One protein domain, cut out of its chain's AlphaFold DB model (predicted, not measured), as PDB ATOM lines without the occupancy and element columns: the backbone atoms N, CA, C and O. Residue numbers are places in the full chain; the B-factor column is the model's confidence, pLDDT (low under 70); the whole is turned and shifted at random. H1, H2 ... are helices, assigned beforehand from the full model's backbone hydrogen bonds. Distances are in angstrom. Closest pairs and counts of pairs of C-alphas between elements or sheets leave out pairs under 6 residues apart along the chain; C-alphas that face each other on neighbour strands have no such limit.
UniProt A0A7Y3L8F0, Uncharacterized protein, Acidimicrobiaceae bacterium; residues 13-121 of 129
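This is residues 13 to 121 of the 129 residues of an uncharacterized protein of Acidimicrobiaceae bacterium (UniProt A0A7Y3L8F0). A small compact head of crossed helices, H1 to H5 round the helix H2, has a long arm sticking out of it: H6 crosses the last part of H2 with its own first part, and residues 101 to 121, the rest of H6 and all of H7, stand free. H2 runs through the head: H4 crosses its first part at residues 24 to 32, H1 packs on the same part at residues 22 to 29, and H3 and the small H5 pack on it farther along, at residues 34 to 38 and 32 to 36. The printed part has 109 residues with seven named helices, H1 to H7 in order along the chain, and no named strand; the class is all helix. The whole is loose, with a radius of gyration of the C-alphas of 17.8 A, and spans 63 by 30 by 24 A, the arm making the length.

Find C-alpha 22 at (18.518, 49.679, -60.381); from there H2, the longest helix by residues, runs 30.3 A through residues 22 to 42. Before it, H1 takes residues 13 to 20, beginning at C-alpha 13 at (12.525, 55.842, -61.108). After it come H3, residues 48 to 54, H4, residues 59 to 72 and 19.9 A long, and H5, residues 80 to 83. H6 runs 28.3 A through residues 89 to 108. H7 holds residues 112 to 119 and ends at C-alpha 119 at (-26.569, 22.588, -48.102).

Begin at H2, the hub, which touches five helices. Its residues 24 to 32 touch H4 at a steep tilt of 61 degrees, opposite ways; the closest C-alphas, of Ala 28 and Phe 69, are 4.1 A apart. Its residues 22 to 29 touch H1 at a steep tilt of 63 degrees, closest at the C-alphas of Ala 16 and Ala 25, 4.7 A. Residues 68 to 72 of H4 touch H1 about perpendicular, at 81 degrees, with the C-alphas of Ala 16 and Ala 72 closest at 4.5 A. Look next at Thr 38 and Val 51, the closest C-alphas of H2 and H3, which touch at 6.2 A. H2 touches H5 at Gly 36 and Val 83, their closest C-alphas, 5.5 A apart. Residues 92 to 96 of H6 touch H2 at a tilt of 68 degrees, only just steep, the same way; the C-alphas of Ile 37 and Ala 96 are closest at 5.2 A. H7 touches no helix. In H1, H2, H3, H4, H6 and H7 every O i to N i+4 pair is within hydrogen-bond range; H5 is too short for such a pair.

The C-alphas of Ser 18 and Gly 121 are the two farthest apart, 63.5 A. Without residues 101 to 121 the body spans 34 by 30 by 19 A. The printed part has no cut, and no link is long. Look for low confidence, pLDDT under 70, at residues 102 to 118 and residue 121; the mean of the printed part is 82.6.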
ATOM      1  N   LEU A  13      11.725  57.036 -60.882       83.56
ATOM      2  CA  LEU A  13      12.525  55.842 -61.108       83.56
ATOM      3  C   LEU A  13      13.909  56.199 -61.669       83.56
ATOM      4  O   LEU A  13      14.901  55.666 -61.189       83.56
ATOM      5  N   GLN A  14      13.999  57.114 -62.638       85.94
ATOM      6  CA  GLN A  14      15.287  57.561 -63.184       85.94
ATOM      7  C   GLN A  14      16.154  58.232 -62.115       85.94
ATOM      8  O   GLN A  14      17.339  57.923 -62.003       85.94
ATOM      9  N   ILE A  15      15.550  59.087 -61.287       87.38
ATOM     10  CA  ILE A  15      16.222  59.735 -60.156       87.38
ATOM     11  C   ILE A  15      16.734  58.682 -59.160       87.38
ATOM     12  O   ILE A  15      17.910  58.682 -58.795       87.38
ATOM     13  N   ALA A  16      15.881  57.730 -58.773       87.31
ATOM     14  CA  ALA A  16      16.242  56.657 -57.854       87.31
ATOM     15  C   ALA A  16      17.383  55.781 -58.392       87.31
ATOM     16  O   ALA A  16      18.308  55.435 -57.654       87.31
ATOM     17  N   VAL A  17      17.329  55.428 -59.683       89.25
ATOM     18  CA  VAL A  17      18.365  54.632 -60.359       89.25
ATOM     19  C   VAL A  17      19.693  55.382 -60.358       89.25
ATOM     20  O   VAL A  17      20.714  54.773 -60.043       89.25
ATOM     21  N   SER A  18      19.677  56.688 -60.642       90.69
ATOM     22  CA  SER A  18      20.878  57.530 -60.635       90.69
ATOM     23  C   SER A  18      21.549  57.589 -59.259       90.69
ATOM     24  O   SER A  18      22.772  57.620 -59.179       90.69
ATOM     25  N   ASN A  19      20.768  57.573 -58.176       91.38
ATOM     26  CA  ASN A  19      21.298  57.722 -56.817       91.38
ATOM     27  C   ASN A  19      21.686  56.394 -56.150       91.38
ATOM     28  O   ASN A  19      22.652  56.332 -55.388       91.38
ATOM     29  N   ALA A  20      20.929  55.322 -56.394       89.69
ATOM     30  CA  ALA A  20      21.056  54.077 -55.631       89.69
ATOM     31  C   ALA A  20      21.311  52.825 -56.485       89.69
ATOM     32  O   ALA A  20      21.611  51.764 -55.926       89.69
ATOM     33  N   GLY A  21      21.221  52.934 -57.813       90.62
ATOM     34  CA  GLY A  21      21.269  51.808 -58.742       90.62
ATOM     35  C   GLY A  21      19.926  51.081 -58.877       90.62
ATOM     36  O   GLY A  21      19.026  51.221 -58.048       90.62
ATOM     37  N   VAL A  22      19.797  50.268 -59.928       87.38
ATOM     38  CA  VAL A  22      18.518  49.679 -60.381       87.38
ATOM     39  C   VAL A  22      17.783  48.894 -59.294       87.38
ATOM     40  O   VAL A  22      16.600  49.124 -59.058       87.38
ATOM     41  N   PHE A  23      18.472  47.999 -58.585       87.50
ATOM     42  CA  PHE A  23      17.821  47.157 -57.578       87.50
ATOM     43  C   PHE A  23      17.311  47.957 -56.378       87.50
ATOM     44  O   PHE A  23      16.196  47.736 -55.915       87.50
ATOM     45  N   LYS A  24      18.105  48.913 -55.887       85.44
ATOM     46  CA  LYS A  24      17.703  49.751 -54.751       85.44
ATOM     47  C   LYS A  24      16.642  50.769 -55.144       85.44
ATOM     48  O   LYS A  24      15.782  51.060 -54.322       85.44
ATOM     49  N   ALA A  25      16.659  51.237 -56.388       84.25
ATOM     50  CA  ALA A  25      15.597  52.059 -56.942       84.25
ATOM     51  C   ALA A  25      14.261  51.310 -56.973       84.25
ATOM     52  O   ALA A  25      13.264  51.838 -56.494       84.25
ATOM     53  N   ALA A  26      14.245  50.060 -57.446       87.56
ATOM     54  CA  ALA A  26      13.041  49.234 -57.416       87.56
ATOM     55  C   ALA A  26      12.525  49.045 -55.980       87.56
ATOM     56  O   ALA A  26      11.348  49.276 -55.722       87.56
ATOM     57  N   THR A  27      13.404  48.717 -55.023       88.31
ATOM     58  CA  THR A  27      13.024  48.624 -53.603       88.31
ATOM     59  C   THR A  27      12.456  49.940 -53.066       88.31
ATOM     60  O   THR A  27      11.449  49.919 -52.371       88.31
ATOM     61  N   ALA A  28      13.065  51.080 -53.401       89.31
ATOM     62  CA  ALA A  28      12.608  52.397 -52.965       89.31
ATOM     63  C   ALA A  28      11.207  52.732 -53.501       89.31
ATOM     64  O   ALA A  28      10.346  53.161 -52.739       89.31
ATOM     65  N   ILE A  29      10.963  52.502 -54.793       88.88
ATOM     66  CA  ILE A  29       9.650  52.748 -55.404       88.88
ATOM     67  C   ILE A  29       8.593  51.811 -54.811       88.88
ATOM     68  O   ILE A  29       7.504  52.262 -54.465       88.88
ATOM     69  N   THR A  30       8.923  50.530 -54.616       88.44
ATOM     70  CA  THR A  30       8.025  49.575 -53.953       88.44
ATOM     71  C   THR A  30       7.712  49.999 -52.519       88.44
ATOM     72  O   THR A  30       6.554  49.953 -52.116       88.44
ATOM     73  N   TRP A  31       8.707  50.463 -51.757       91.00
ATOM     74  CA  TRP A  31       8.494  50.983 -50.405       91.00
ATOM     75  C   TRP A  31       7.541  52.182 -50.398       91.00
ATOM     76  O   TRP A  31       6.594  52.208 -49.617       91.00
ATOM     77  N   ALA A  32       7.743  53.140 -51.306       90.62
ATOM     78  CA  ALA A  32       6.878  54.312 -51.422       90.62
ATOM     79  C   ALA A  32       5.431  53.947 -51.790       90.62
ATOM     80  O   ALA A  32       4.484  54.537 -51.275       90.62
ATOM     81  N   TRP A  33       5.262  52.936 -52.642       88.88
ATOM     82  CA  TRP A  33       3.957  52.398 -53.017       88.88
ATOM     83  C   TRP A  33       3.231  51.730 -51.839       88.88
ATOM     84  O   TRP A  33       2.079  52.050 -51.555       88.88
ATOM     85  N   ILE A  34       3.924  50.834 -51.130       89.56
ATOM     86  CA  ILE A  34       3.424  50.130 -49.938       89.56
ATOM     87  C   ILE A  34       3.011  51.138 -48.858       89.56
ATOM     88  O   ILE A  34       1.906  51.048 -48.327       89.56
ATOM     89  N   TRP A  35       3.864  52.133 -48.600       91.19
ATOM     90  CA  TRP A  35       3.583  53.227 -47.673       91.19
ATOM     91  C   TRP A  35       2.318  53.993 -48.053       91.19
ATOM     92  O   TRP A  35       1.456  54.224 -47.210       91.19
ATOM     93  N   GLY A  36       2.187  54.371 -49.327       89.75
ATOM     94  CA  GLY A  36       1.030  55.115 -49.817       89.75
ATOM     95  C   GLY A  36      -0.284  54.355 -49.664       89.75
ATOM     96  O   GLY A  36      -1.285  54.952 -49.278       89.75
ATOM     97  N   ILE A  37      -0.281  53.043 -49.915       89.00
ATOM     98  CA  ILE A  37      -1.464  52.196 -49.709       89.00
ATOM     99  C   ILE A  37      -1.836  52.140 -48.228       89.00
ATOM    100  O   ILE A  37      -2.996  52.363 -47.895       89.00
ATOM    101  N   THR A  38      -0.866  51.886 -47.344       90.00
ATOM    102  CA  THR A  38      -1.115  51.845 -45.897       90.00
ATOM    103  C   THR A  38      -1.639  53.186 -45.392       90.00
ATOM    104  O   THR A  38      -2.632  53.225 -44.676       90.00
ATOM    105  N   ARG A  39      -1.036  54.297 -45.827       91.69
ATOM    106  CA  ARG A  39      -1.495  55.655 -45.514       91.69
ATOM    107  C   ARG A  39      -2.938  55.894 -45.962       91.69
ATOM    108  O   ARG A  39      -3.725  56.473 -45.220       91.69
ATOM    109  N   ALA A  40      -3.282  55.468 -47.177       89.12
ATOM    110  CA  ALA A  40      -4.625  55.639 -47.724       89.12
ATOM    111  C   ALA A  40      -5.682  54.831 -46.955       89.12
ATOM    112  O   ALA A  40      -6.815  55.288 -46.836       89.12
ATOM    113  N   ASP A  41      -5.317  53.656 -46.438       87.44
ATOM    114  CA  ASP A  41      -6.205  52.803 -45.642       87.44
ATOM    115  C   ASP A  41      -6.359  53.305 -44.194       87.44
ATOM    116  O   ASP A  41      -7.475  53.400 -43.690       87.44
ATOM    117  N   LEU A  42      -5.255  53.697 -43.545       88.75
ATOM    118  CA  LEU A  42      -5.258  54.184 -42.159       88.75
ATOM    119  C   LEU A  42      -5.768  55.628 -42.015       88.75
ATOM    120  O   LEU A  42      -6.228  56.021 -40.945       88.75
ATOM    121  N   GLY A  43      -5.687  56.439 -43.073       89.44
ATOM    122  CA  GLY A  43      -6.130  57.836 -43.061       89.44
ATOM    123  C   GLY A  43      -5.174  58.812 -42.358       89.44
ATOM    124  O   GLY A  43      -5.539  59.968 -42.146       89.44
ATOM    125  N   HIS A  44      -3.960  58.380 -42.016       89.69
ATOM    126  CA  HIS A  44      -2.881  59.211 -41.473       89.69
ATOM    127  C   HIS A  44      -1.518  58.750 -42.007       89.69
ATOM    128  O   HIS A  44      -1.414  57.674 -42.596       89.69
ATOM    129  N   ASP A  45      -0.469  59.553 -41.801       90.50
ATOM    130  CA  ASP A  45       0.906  59.142 -42.107       90.50
ATOM    131  C   ASP A  45       1.309  57.992 -41.170       90.50
ATOM    132  O   ASP A  45       1.288  58.184 -39.949       90.50
ATOM    133  N   PRO A  46       1.621  56.796 -41.701       92.00
ATOM    134  CA  PRO A  46       1.938  55.647 -40.869       92.00
ATOM    135  C   PRO A  46       3.378  55.704 -40.350       92.00
ATOM    136  O   PRO A  46       4.235  56.414 -40.869       92.00
ATOM    137  N   SER A  47       3.666  54.904 -39.337       93.31
ATOM    138  CA  SER A  47       5.010  54.516 -38.912       93.31
ATOM    139  C   SER A  47       5.505  53.296 -39.696       93.31
ATOM    140  O   SER A  47       4.748  52.609 -40.386       93.31
ATOM    141  N   VAL A  48       6.803  52.987 -39.595       93.00
ATOM    142  CA  VAL A  48       7.379  51.788 -40.237       93.00
ATOM    143  C   VAL A  48       6.768  50.517 -39.649       93.00
ATOM    144  O   VAL A  48       6.561  49.539 -40.365       93.00
ATOM    145  N   GLU A  49       6.476  50.541 -38.353       92.06
ATOM    146  CA  GLU A  49       5.844  49.474 -37.592       92.06
ATOM    147  C   GLU A  49       4.411  49.223 -38.062       92.06
ATOM    148  O   GLU A  49       4.066  48.076 -38.324       92.06
ATOM    149  N   GLU A  50       3.613  50.273 -38.260       90.44
ATOM    150  CA  GLU A  50       2.244  50.142 -38.780       90.44
ATOM    151  C   GLU A  50       2.232  49.604 -40.213       90.44
ATOM    152  O   GLU A  50       1.413  48.753 -40.553       90.44
ATOM    153  N   VAL A  51       3.179  50.031 -41.055       90.75
ATOM    154  CA  VAL A  51       3.353  49.437 -42.389       90.75
ATOM    155  C   VAL A  51       3.731  47.959 -42.275       90.75
ATOM    156  O   VAL A  51       3.193  47.126 -43.003       90.75
ATOM    157  N   ALA A  52       4.635  47.601 -41.364       88.94
ATOM    158  CA  ALA A  52       5.021  46.210 -41.154       88.94
ATOM    159  C   ALA A  52       3.833  45.351 -40.694       88.94
ATOM    160  O   ALA A  52       3.614  44.273 -41.246       88.94
ATOM    161  N   GLU A  53       3.045  45.843 -39.738       87.94
ATOM    162  CA  GLU A  53       1.842  45.183 -39.235       87.94
ATOM    163  C   GLU A  53       0.799  45.001 -40.342       87.94
ATOM    164  O   GLU A  53       0.352  43.878 -40.584       87.94
ATOM    165  N   TRP A  54       0.479  46.070 -41.077       86.50
ATOM    166  CA  TRP A  54      -0.533  46.048 -42.134       86.50
ATOM    167  C   TRP A  54      -0.198  45.038 -43.237       86.50
ATOM    168  O   TRP A  54      -1.062  44.302 -43.713       86.50
ATOM    169  N   TRP A  55       1.076  44.970 -43.635       85.12
ATOM    170  CA  TRP A  55       1.544  44.063 -44.686       85.12
ATOM    171  C   TRP A  55       1.966  42.677 -44.168       85.12
ATOM    172  O   TRP A  55       2.382  41.838 -44.969       85.12
ATOM    173  N   GLY A  56       1.889  42.419 -42.856       84.19
ATOM    174  CA  GLY A  56       2.369  41.175 -42.240       84.19
ATOM    175  C   GLY A  56       3.869  40.927 -42.454       84.19
ATOM    176  O   GLY A  56       4.313  39.780 -42.541       84.19
ATOM    177  N   ALA A  57       4.654  41.995 -42.602       84.00
ATOM    178  CA  ALA A  57       6.084  41.953 -42.875       84.00
ATOM    179  C   ALA A  57       6.909  42.122 -41.591       84.00
ATOM    180  O   ALA A  57       6.447  42.641 -40.579       84.00
ATOM    181  N   SER A  58       8.181  41.711 -41.624       92.25
ATOM    182  CA  SER A  58       9.069  41.986 -40.492       92.25
ATOM    183  C   SER A  58       9.454  43.467 -40.454       92.25
ATOM    184  O   SER A  58       9.892  44.022 -41.466       92.25
ATOM    185  N   VAL A  59       9.405  44.072 -39.266       90.69
ATOM    186  CA  VAL A  59       9.836  45.461 -39.021       90.69
ATOM    187  C   VAL A  59      11.259  45.704 -39.547       90.69
ATOM    188  O   VAL A  59      11.534  46.707 -40.204       90.69
ATOM    189  N   ARG A  60      12.166  44.732 -39.367       91.75
ATOM    190  CA  ARG A  60      13.539  44.784 -39.898       91.75
ATOM    191  C   ARG A  60      13.582  44.930 -41.423       91.75
ATOM    192  O   ARG A  60      14.429  45.661 -41.937       91.75
ATOM    193  N   THR A  61      12.718  44.217 -42.145       89.62
ATOM    194  CA  THR A  61      12.615  44.327 -43.608       89.62
ATOM    195  C   THR A  61      12.143  45.722 -43.997       89.62
ATOM    196  O   THR A  61      12.798  46.363 -44.813       89.62
ATOM    197  N   CYS A  62      11.094  46.227 -43.349       90.75
ATOM    198  CA  CYS A  62      10.552  47.559 -43.616       90.75
ATOM    199  C   CYS A  62      11.593  48.664 -43.364       90.75
ATOM    200  O   CYS A  62      11.778  49.538 -44.206       90.75
ATOM    201  N   TYR A  63      12.387  48.574 -42.290       93.50
ATOM    202  CA  TYR A  63      13.507  49.499 -42.064       93.50
ATOM    203  C   TYR A  63      14.605  49.404 -43.129       93.50
ATOM    204  O   TYR A  63      15.187  50.420 -43.516       93.50
ATOM    205  N   ARG A  64      14.909  48.201 -43.630       92.44
ATOM    206  CA  ARG A  64      15.876  48.019 -44.725       92.44
ATOM    207  C   ARG A  64      15.377  48.655 -46.024       92.44
ATOM    208  O   ARG A  64      16.183  49.203 -46.780       92.44
ATOM    209  N   ASP A  65      14.078  48.585 -46.268       90.94
ATOM    210  CA  ASP A  65      13.449  49.134 -47.464       90.94
ATOM    211  C   ASP A  65      13.317  50.662 -47.357       90.94
ATOM    212  O   ASP A  65      13.676  51.368 -48.301       90.94
ATOM    213  N   LEU A  66      13.004  51.195 -46.169       93.06
ATOM    214  CA  LEU A  66      13.116  52.626 -45.865       93.06
ATOM    215  C   LEU A  66      14.555  53.139 -46.049       93.06
ATOM    216  O   LEU A  66      14.768  54.215 -46.607       93.06
ATOM    217  N   ALA A  67      15.566  52.378 -45.627       92.69
ATOM    218  CA  ALA A  67      16.962  52.746 -45.853       92.69
ATOM    219  C   ALA A  67      17.322  52.759 -47.350       92.69
ATOM    220  O   ALA A  67      18.075  53.624 -47.799       92.69
ATOM    221  N   ALA A  68      16.771  51.834 -48.144       90.62
ATOM    222  CA  ALA A  68      16.911  51.862 -49.600       90.62
ATOM    223  C   ALA A  68      16.226  53.095 -50.208       90.62
ATOM    224  O   ALA A  68      16.810  53.735 -51.081       90.62
ATOM    225  N   PHE A  69      15.047  53.465 -49.700       92.62
ATOM    226  CA  PHE A  69      14.339  54.678 -50.095       92.62
ATOM    227  C   PHE A  69      15.152  55.940 -49.807       92.62
ATOM    228  O   PHE A  69      15.404  56.717 -50.720       92.62
ATOM    229  N   ARG A  70      15.667  56.101 -48.584       93.31
ATOM    230  CA  ARG A  70      16.520  57.245 -48.213       93.31
ATOM    231  C   ARG A  70      17.808  57.311 -49.026       93.31
ATOM    232  O   ARG A  70      18.298  58.394 -49.315       93.31
ATOM    233  N   LYS A  71      18.357  56.166 -49.438       92.19
ATOM    234  CA  LYS A  71      19.506  56.140 -50.354       92.19
ATOM    235  C   LYS A  71      19.128  56.614 -51.762       92.19
ATOM    236  O   LYS A  71      19.916  57.303 -52.400       92.19
ATOM    237  N   ALA A  72      17.950  56.228 -52.252       91.06
ATOM    238  CA  ALA A  72      17.443  56.643 -53.559       91.06
ATOM    239  C   ALA A  72      17.014  58.119 -53.583       91.06
ATOM    240  O   ALA A  72      17.202  58.789 -54.598       91.06
ATOM    241  N   PHE A  73      16.506  58.635 -52.462       91.38
ATOM    242  CA  PHE A  73      16.038  60.012 -52.304       91.38
ATOM    243  C   PHE A  73      16.598  60.648 -51.022       91.38
ATOM    244  O   PHE A  73      15.872  60.804 -50.043       91.38
ATOM    245  N   PRO A  74      17.883  61.045 -51.009       90.12
ATOM    246  CA  PRO A  74      18.536  61.571 -49.805       90.12
ATOM    247  C   PRO A  74      17.912  62.849 -49.231       90.12
ATOM    248  O   PRO A  74      18.129  63.169 -48.068       90.12
ATOM    249  N   TRP A  75      17.154  63.587 -50.043       89.44
ATOM    250  CA  TRP A  75      16.466  64.821 -49.655       89.44
ATOM    251  C   TRP A  75      15.035  64.596 -49.145       89.44
ATOM    252  O   TRP A  75      14.372  65.563 -48.782       89.44
ATOM    253  N   LEU A  76      14.543  63.352 -49.132       87.06
ATOM    254  CA  LEU A  76      13.222  63.010 -48.608       87.06
ATOM    255  C   LEU A  76      13.357  62.244 -47.290       87.06
ATOM    256  O   LEU A  76      14.027  61.211 -47.215       87.06
ATOM    257  N   SER A  77      12.687  62.737 -46.250       78.19
ATOM    258  CA  SER A  77      12.559  62.054 -44.957       78.19
ATOM    259  C   SER A  77      11.681  60.809 -45.049       78.19
ATOM    260  O   SER A  77      11.977  59.787 -44.415       78.19
ATOM    261  N   ASP A  78      10.628  60.911 -45.860       80.62
ATOM    262  CA  ASP A  78       9.529  59.965 -45.979       80.62
ATOM    263  C   ASP A  78       8.966  59.927 -47.419       80.62
ATOM    264  O   ASP A  78       9.271  60.798 -48.244       80.62
ATOM    265  N   PRO A  79       8.166  58.901 -47.760       86.38
ATOM    266  CA  PRO A  79       7.617  58.739 -49.104       86.38
ATOM    267  C   PRO A  79       6.447  59.669 -49.445       86.38
ATOM    268  O   PRO A  79       5.895  59.561 -50.540       86.38
ATOM    269  N   THR A  80       6.046  60.577 -48.555       85.19
ATOM    270  CA  THR A  80       4.818  61.376 -48.704       85.19
ATOM    271  C   THR A  80       4.834  62.221 -49.971       85.19
ATOM    272  O   THR A  80       3.874  62.206 -50.737       85.19
ATOM    273  N   ALA A  81       5.972  62.849 -50.280       82.31
ATOM    274  CA  ALA A  81       6.145  63.642 -51.499       82.31
ATOM    275  C   ALA A  81       5.969  62.829 -52.800       82.31
ATOM    276  O   ALA A  81       5.612  63.392 -53.835       82.31
ATOM    277  N   PHE A  82       6.220  61.516 -52.758       79.56
ATOM    278  CA  PHE A  82       5.960  60.606 -53.876       79.56
ATOM    279  C   PHE A  82       4.472  60.241 -53.961       79.56
ATOM    280  O   PHE A  82       3.896  60.218 -55.046       79.56
ATOM    281  N   VAL A  83       3.843  59.978 -52.814       82.81
ATOM    282  CA  VAL A  83       2.436  59.558 -52.712       82.81
ATOM    283  C   VAL A  83       1.465  60.688 -53.070       82.81
ATOM    284  O   VAL A  83       0.445  60.437 -53.708       82.81
ATOM    285  N   ASP A  84       1.789  61.930 -52.709       85.81
ATOM    286  CA  ASP A  84       0.921  63.096 -52.921       85.81
ATOM    287  C   ASP A  84       0.927  63.627 -54.359       85.81
ATOM    288  O   ASP A  84       0.190  64.562 -54.688       85.81
ATOM    289  N   GLN A  85       1.716  63.028 -55.251       81.94
ATOM    290  CA  GLN A  85       1.679  63.391 -56.660       81.94
ATOM    291  C   GLN A  85       0.320  63.058 -57.270       81.94
ATOM    292  O   GLN A  85      -0.152  61.923 -57.186       81.94
ATOM    293  N   ALA A  86      -0.278  64.038 -57.949       80.19
ATOM    294  CA  ALA A  86      -1.600  63.912 -58.564       80.19
ATOM    295  C   ALA A  86      -1.708  62.733 -59.550       80.19
ATOM    296  O   ALA A  86      -2.791  62.188 -59.738       80.19
ATOM    297  N   GLU A  87      -0.590  62.320 -60.147       82.06
ATOM    298  CA  GLU A  87      -0.512  61.179 -61.065       82.06
ATOM    299  C   GLU A  87      -0.546  59.823 -60.340       82.06
ATOM    300  O   GLU A  87      -1.111  58.856 -60.849       82.06
ATOM    301  N   VAL A  88       0.042  59.743 -59.143       80.69
ATOM    302  CA  VAL A  88       0.237  58.488 -58.399       80.69
ATOM    303  C   VAL A  88      -0.908  58.246 -57.415       80.69
ATOM    304  O   VAL A  88      -1.373  57.114 -57.260       80.69
ATOM    305  N   LYS A  89      -1.417  59.314 -56.798       82.88
ATOM    306  CA  LYS A  89      -2.501  59.280 -55.814       82.88
ATOM    307  C   LYS A  89      -3.735  58.464 -56.245       82.88
ATOM    308  O   LYS A  89      -4.122  57.578 -55.483       82.88
ATOM    309  N   PRO A  90      -4.340  58.654 -57.441       85.81
ATOM    310  CA  PRO A  90      -5.516  57.872 -57.830       85.81
ATOM    311  C   PRO A  90      -5.209  56.375 -57.984       85.81
ATOM    312  O   PRO A  90      -6.055  55.533 -57.682       85.81
ATOM    313  N   ALA A  91      -3.993  56.026 -58.415       83.88
ATOM    314  CA  ALA A  91      -3.569  54.635 -58.532       83.88
ATOM    315  C   ALA A  91      -3.414  53.982 -57.148       83.88
ATOM    316  O   ALA A  91      -3.857  52.847 -56.957       83.88
ATOM    317  N   ILE A  92      -2.858  54.711 -56.177       85.81
ATOM    318  CA  ILE A  92      -2.739  54.270 -54.781       85.81
ATOM    319  C   ILE A  92      -4.122  54.078 -54.154       85.81
ATOM    320  O   ILE A  92      -4.385  53.028 -53.573       85.81
ATOM    321  N   GLU A  93      -5.035  55.039 -54.313       86.19
ATOM    322  CA  GLU A  93      -6.400  54.931 -53.780       86.19
ATOM    323  C   GLU A  93      -7.164  53.750 -54.394       86.19
ATOM    324  O   GLU A  93      -7.872  53.021 -53.693       86.19
ATOM    325  N   SER A  94      -7.009  53.519 -55.702       83.69
ATOM    326  CA  SER A  94      -7.593  52.353 -56.368       83.69
ATOM    327  C   SER A  94      -6.993  51.043 -55.852       83.69
ATOM    328  O   SER A  94      -7.720  50.061 -55.688       83.69
ATOM    329  N   ALA A  95      -5.684  51.009 -55.592       83.12
ATOM    330  CA  ALA A  95      -5.005  49.838 -55.053       83.12
ATOM    331  C   ALA A  95      -5.428  49.548 -53.605       83.12
ATOM    332  O   ALA A  95      -5.735  48.398 -53.292       83.12
ATOM    333  N   ALA A  96      -5.538  50.575 -52.758       84.69
ATOM    334  CA  ALA A  96      -6.032  50.455 -51.387       84.69
ATOM    335  C   ALA A  96      -7.463  49.894 -51.356       84.69
ATOM    336  O   ALA A  96      -7.722  48.880 -50.709       84.69
ATOM    337  N   LYS A  97      -8.374  50.449 -52.172       84.38
ATOM    338  CA  LYS A  97      -9.740  49.914 -52.337       84.38
ATOM    339  C   LYS A  97      -9.738  48.468 -52.838       84.38
ATOM    340  O   LYS A  97     -10.521  47.645 -52.369       84.38
ATOM    341  N   GLY A  98      -8.866  48.141 -53.794       79.12
ATOM    342  CA  GLY A  98      -8.699  46.781 -54.310       79.12
ATOM    343  C   GLY A  98      -8.267  45.786 -53.229       79.12
ATOM    344  O   GLY A  98      -8.826  44.691 -53.152       79.12
ATOM    345  N   MET A  99      -7.330  46.184 -52.368       74.12
ATOM    346  CA  MET A  99      -6.836  45.377 -51.248       74.12
ATOM    347  C   MET A  99      -7.888  45.201 -50.154       74.12
ATOM    348  O   MET A  99      -8.096  44.074 -49.710       74.12
ATOM    349  N   ALA A 100      -8.620  46.257 -49.792       72.94
ATOM    350  CA  ALA A 100      -9.744  46.162 -48.859       72.94
ATOM    351  C   ALA A 100     -10.811  45.180 -49.373       72.94
ATOM    352  O   ALA A 100     -11.215  44.253 -48.673       72.94
ATOM    353  N   ASN A 101     -11.183  45.290 -50.652       70.25
ATOM    354  CA  ASN A 101     -12.114  44.360 -51.293       70.25
ATOM    355  C   ASN A 101     -11.571  42.925 -51.348       70.25
ATOM    356  O   ASN A 101     -12.337  41.966 -51.252       70.25
ATOM    357  N   PHE A 102     -10.261  42.745 -51.523       56.97
ATOM    358  CA  PHE A 102      -9.629  41.430 -51.509       56.97
ATOM    359  C   PHE A 102      -9.626  40.812 -50.106       56.97
ATOM    360  O   PHE A 102      -9.992  39.644 -49.966       56.97
ATOM    361  N   ALA A 103      -9.301  41.589 -49.073       60.41
ATOM    362  CA  ALA A 103      -9.375  41.167 -47.678       60.41
ATOM    363  C   ALA A 103     -10.812  40.787 -47.291       60.41
ATOM    364  O   ALA A 103     -11.041  39.702 -46.754       60.41
ATOM    365  N   GLU A 104     -11.798  41.607 -47.660       61.34
ATOM    366  CA  GLU A 104     -13.217  41.295 -47.474       61.34
ATOM    367  C   GLU A 104     -13.643  40.049 -48.260       61.34
ATOM    368  O   GLU A 104     -14.402  39.223 -47.756       61.34
ATOM    369  N   ARG A 105     -13.110  39.823 -49.468       54.84
ATOM    370  CA  ARG A 105     -13.336  38.576 -50.221       54.84
ATOM    371  C   ARG A 105     -12.696  37.357 -49.566       54.84
ATOM    372  O   ARG A 105     -13.272  36.277 -49.665       54.84
ATOM    373  N   ILE A 106     -11.530  37.488 -48.935       58.09
ATOM    374  CA  ILE A 106     -10.905  36.396 -48.178       58.09
ATOM    375  C   ILE A 106     -11.761  36.060 -46.957       58.09
ATOM    376  O   ILE A 106     -12.106  34.894 -46.783       58.09
ATOM    377  N   LYS A 107     -12.161  37.065 -46.168       59.81
ATOM    378  CA  LYS A 107     -13.035  36.881 -44.997       59.81
ATOM    379  C   LYS A 107     -14.385  36.261 -45.378       59.81
ATOM    380  O   LYS A 107     -14.864  35.361 -44.696       59.81
ATOM    381  N   ASN A 108     -14.974  36.695 -46.494       59.19
ATOM    382  CA  ASN A 108     -16.288  36.233 -46.954       59.19
ATOM    383  C   ASN A 108     -16.258  34.945 -47.794       59.19
ATOM    384  O   ASN A 108     -17.321  34.424 -48.143       59.19
ATOM    385  N   ARG A 109     -15.083  34.382 -48.114       54.66
ATOM    386  CA  ARG A 109     -14.996  33.036 -48.701       54.66
ATOM    387  C   ARG A 109     -15.368  31.999 -47.636       54.66
ATOM    388  O   ARG A 109     -14.504  31.335 -47.071       54.66
ATOM    389  N   LYS A 110     -16.669  31.761 -47.444       55.88
ATOM    390  CA  LYS A 110     -17.125  30.421 -47.048       55.88
ATOM    391  C   LYS A 110     -16.580  29.465 -48.105       55.88
ATOM    392  O   LYS A 110     -16.805  29.697 -49.299       55.88
ATOM    393  N   ARG A 111     -15.793  28.456 -47.717       57.78
ATOM    394  CA  ARG A 111     -15.191  27.561 -48.712       57.78
ATOM    395  C   ARG A 111     -16.334  26.911 -49.507       57.78
ATOM    396  O   ARG A 111     -17.386  26.637 -48.931       57.78
ATOM    397  N   PRO A 112     -16.183  26.650 -50.815       59.12
ATOM    398  CA  PRO A 112     -17.212  25.954 -51.590       59.12
ATOM    399  C   PRO A 112     -17.626  24.626 -50.941       59.12
ATOM    400  O   PRO A 112     -18.793  24.249 -50.986       59.12
ATOM    401  N   THR A 113     -16.674  23.968 -50.274       61.06
ATOM    402  CA  THR A 113     -16.887  22.791 -49.426       61.06
ATOM    403  C   THR A 113     -17.791  23.084 -48.235       61.06
ATOM    404  O   THR A 113     -18.723  22.330 -48.003       61.06
ATOM    405  N   ASP A 114     -17.586  24.199 -47.535       63.59
ATOM    406  CA  ASP A 114     -18.398  24.603 -46.383       63.59
ATOM    407  C   ASP A 114     -19.829  24.943 -46.818       63.59
ATOM    408  O   ASP A 114     -20.789  24.582 -46.148       63.59
ATOM    409  N   LEU A 115     -19.989  25.588 -47.979       63.34
ATOM    410  CA  LEU A 115     -21.299  25.865 -48.577       63.34
ATOM    411  C   LEU A 115     -22.008  24.581 -49.032       63.34
ATOM    412  O   LEU A 115     -23.221  24.465 -48.864       63.34
ATOM    413  N   ALA A 116     -21.275  23.621 -49.604       65.00
ATOM    414  CA  ALA A 116     -21.814  22.314 -49.969       65.00
ATOM    415  C   ALA A 116     -22.222  21.505 -48.727       65.00
ATOM    416  O   ALA A 116     -23.305  20.928 -48.717       65.00
ATOM    417  N   MET A 117     -21.411  21.538 -47.667       62.97
ATOM    418  CA  MET A 117     -21.698  20.918 -46.369       62.97
ATOM    419  C   MET A 117     -22.934  21.539 -45.704       62.97
ATOM    420  O   MET A 117     -23.843  20.812 -45.309       62.97
ATOM    421  N   MET A 118     -23.047  22.872 -45.690       66.69
ATOM    422  CA  MET A 118     -24.233  23.567 -45.169       66.69
ATOM    423  C   MET A 118     -25.509  23.206 -45.945       66.69
ATOM    424  O   MET A 118     -26.572  23.072 -45.344       66.69
ATOM    425  N   LYS A 119     -25.423  23.004 -47.270       70.56
ATOM    426  CA  LYS A 119     -26.569  22.588 -48.102       70.56
ATOM    427  C   LYS A 119     -27.064  21.170 -47.806       70.56
ATOM    428  O   LYS A 119     -28.238  20.901 -48.031       70.56
ATOM    429  N   ILE A 120     -26.201  20.286 -47.305       78.81
ATOM    430  CA  ILE A 120     -26.560  18.917 -46.899       78.81
ATOM    431  C   ILE A 120     -26.808  18.794 -45.385       78.81
ATOM    432  O   ILE A 120     -26.876  17.686 -44.862       78.81
ATOM    433  N   GLY A 121     -26.955  19.922 -44.676       62.03
ATOM    434  CA  GLY A 121     -27.287  19.956 -43.247       62.03
ATOM    435  C   GLY A 121     -26.106  19.717 -42.304       62.03
ATOM    436  O   GLY A 121     -26.316  19.491 -41.116       62.03
TER     437      GLY A 121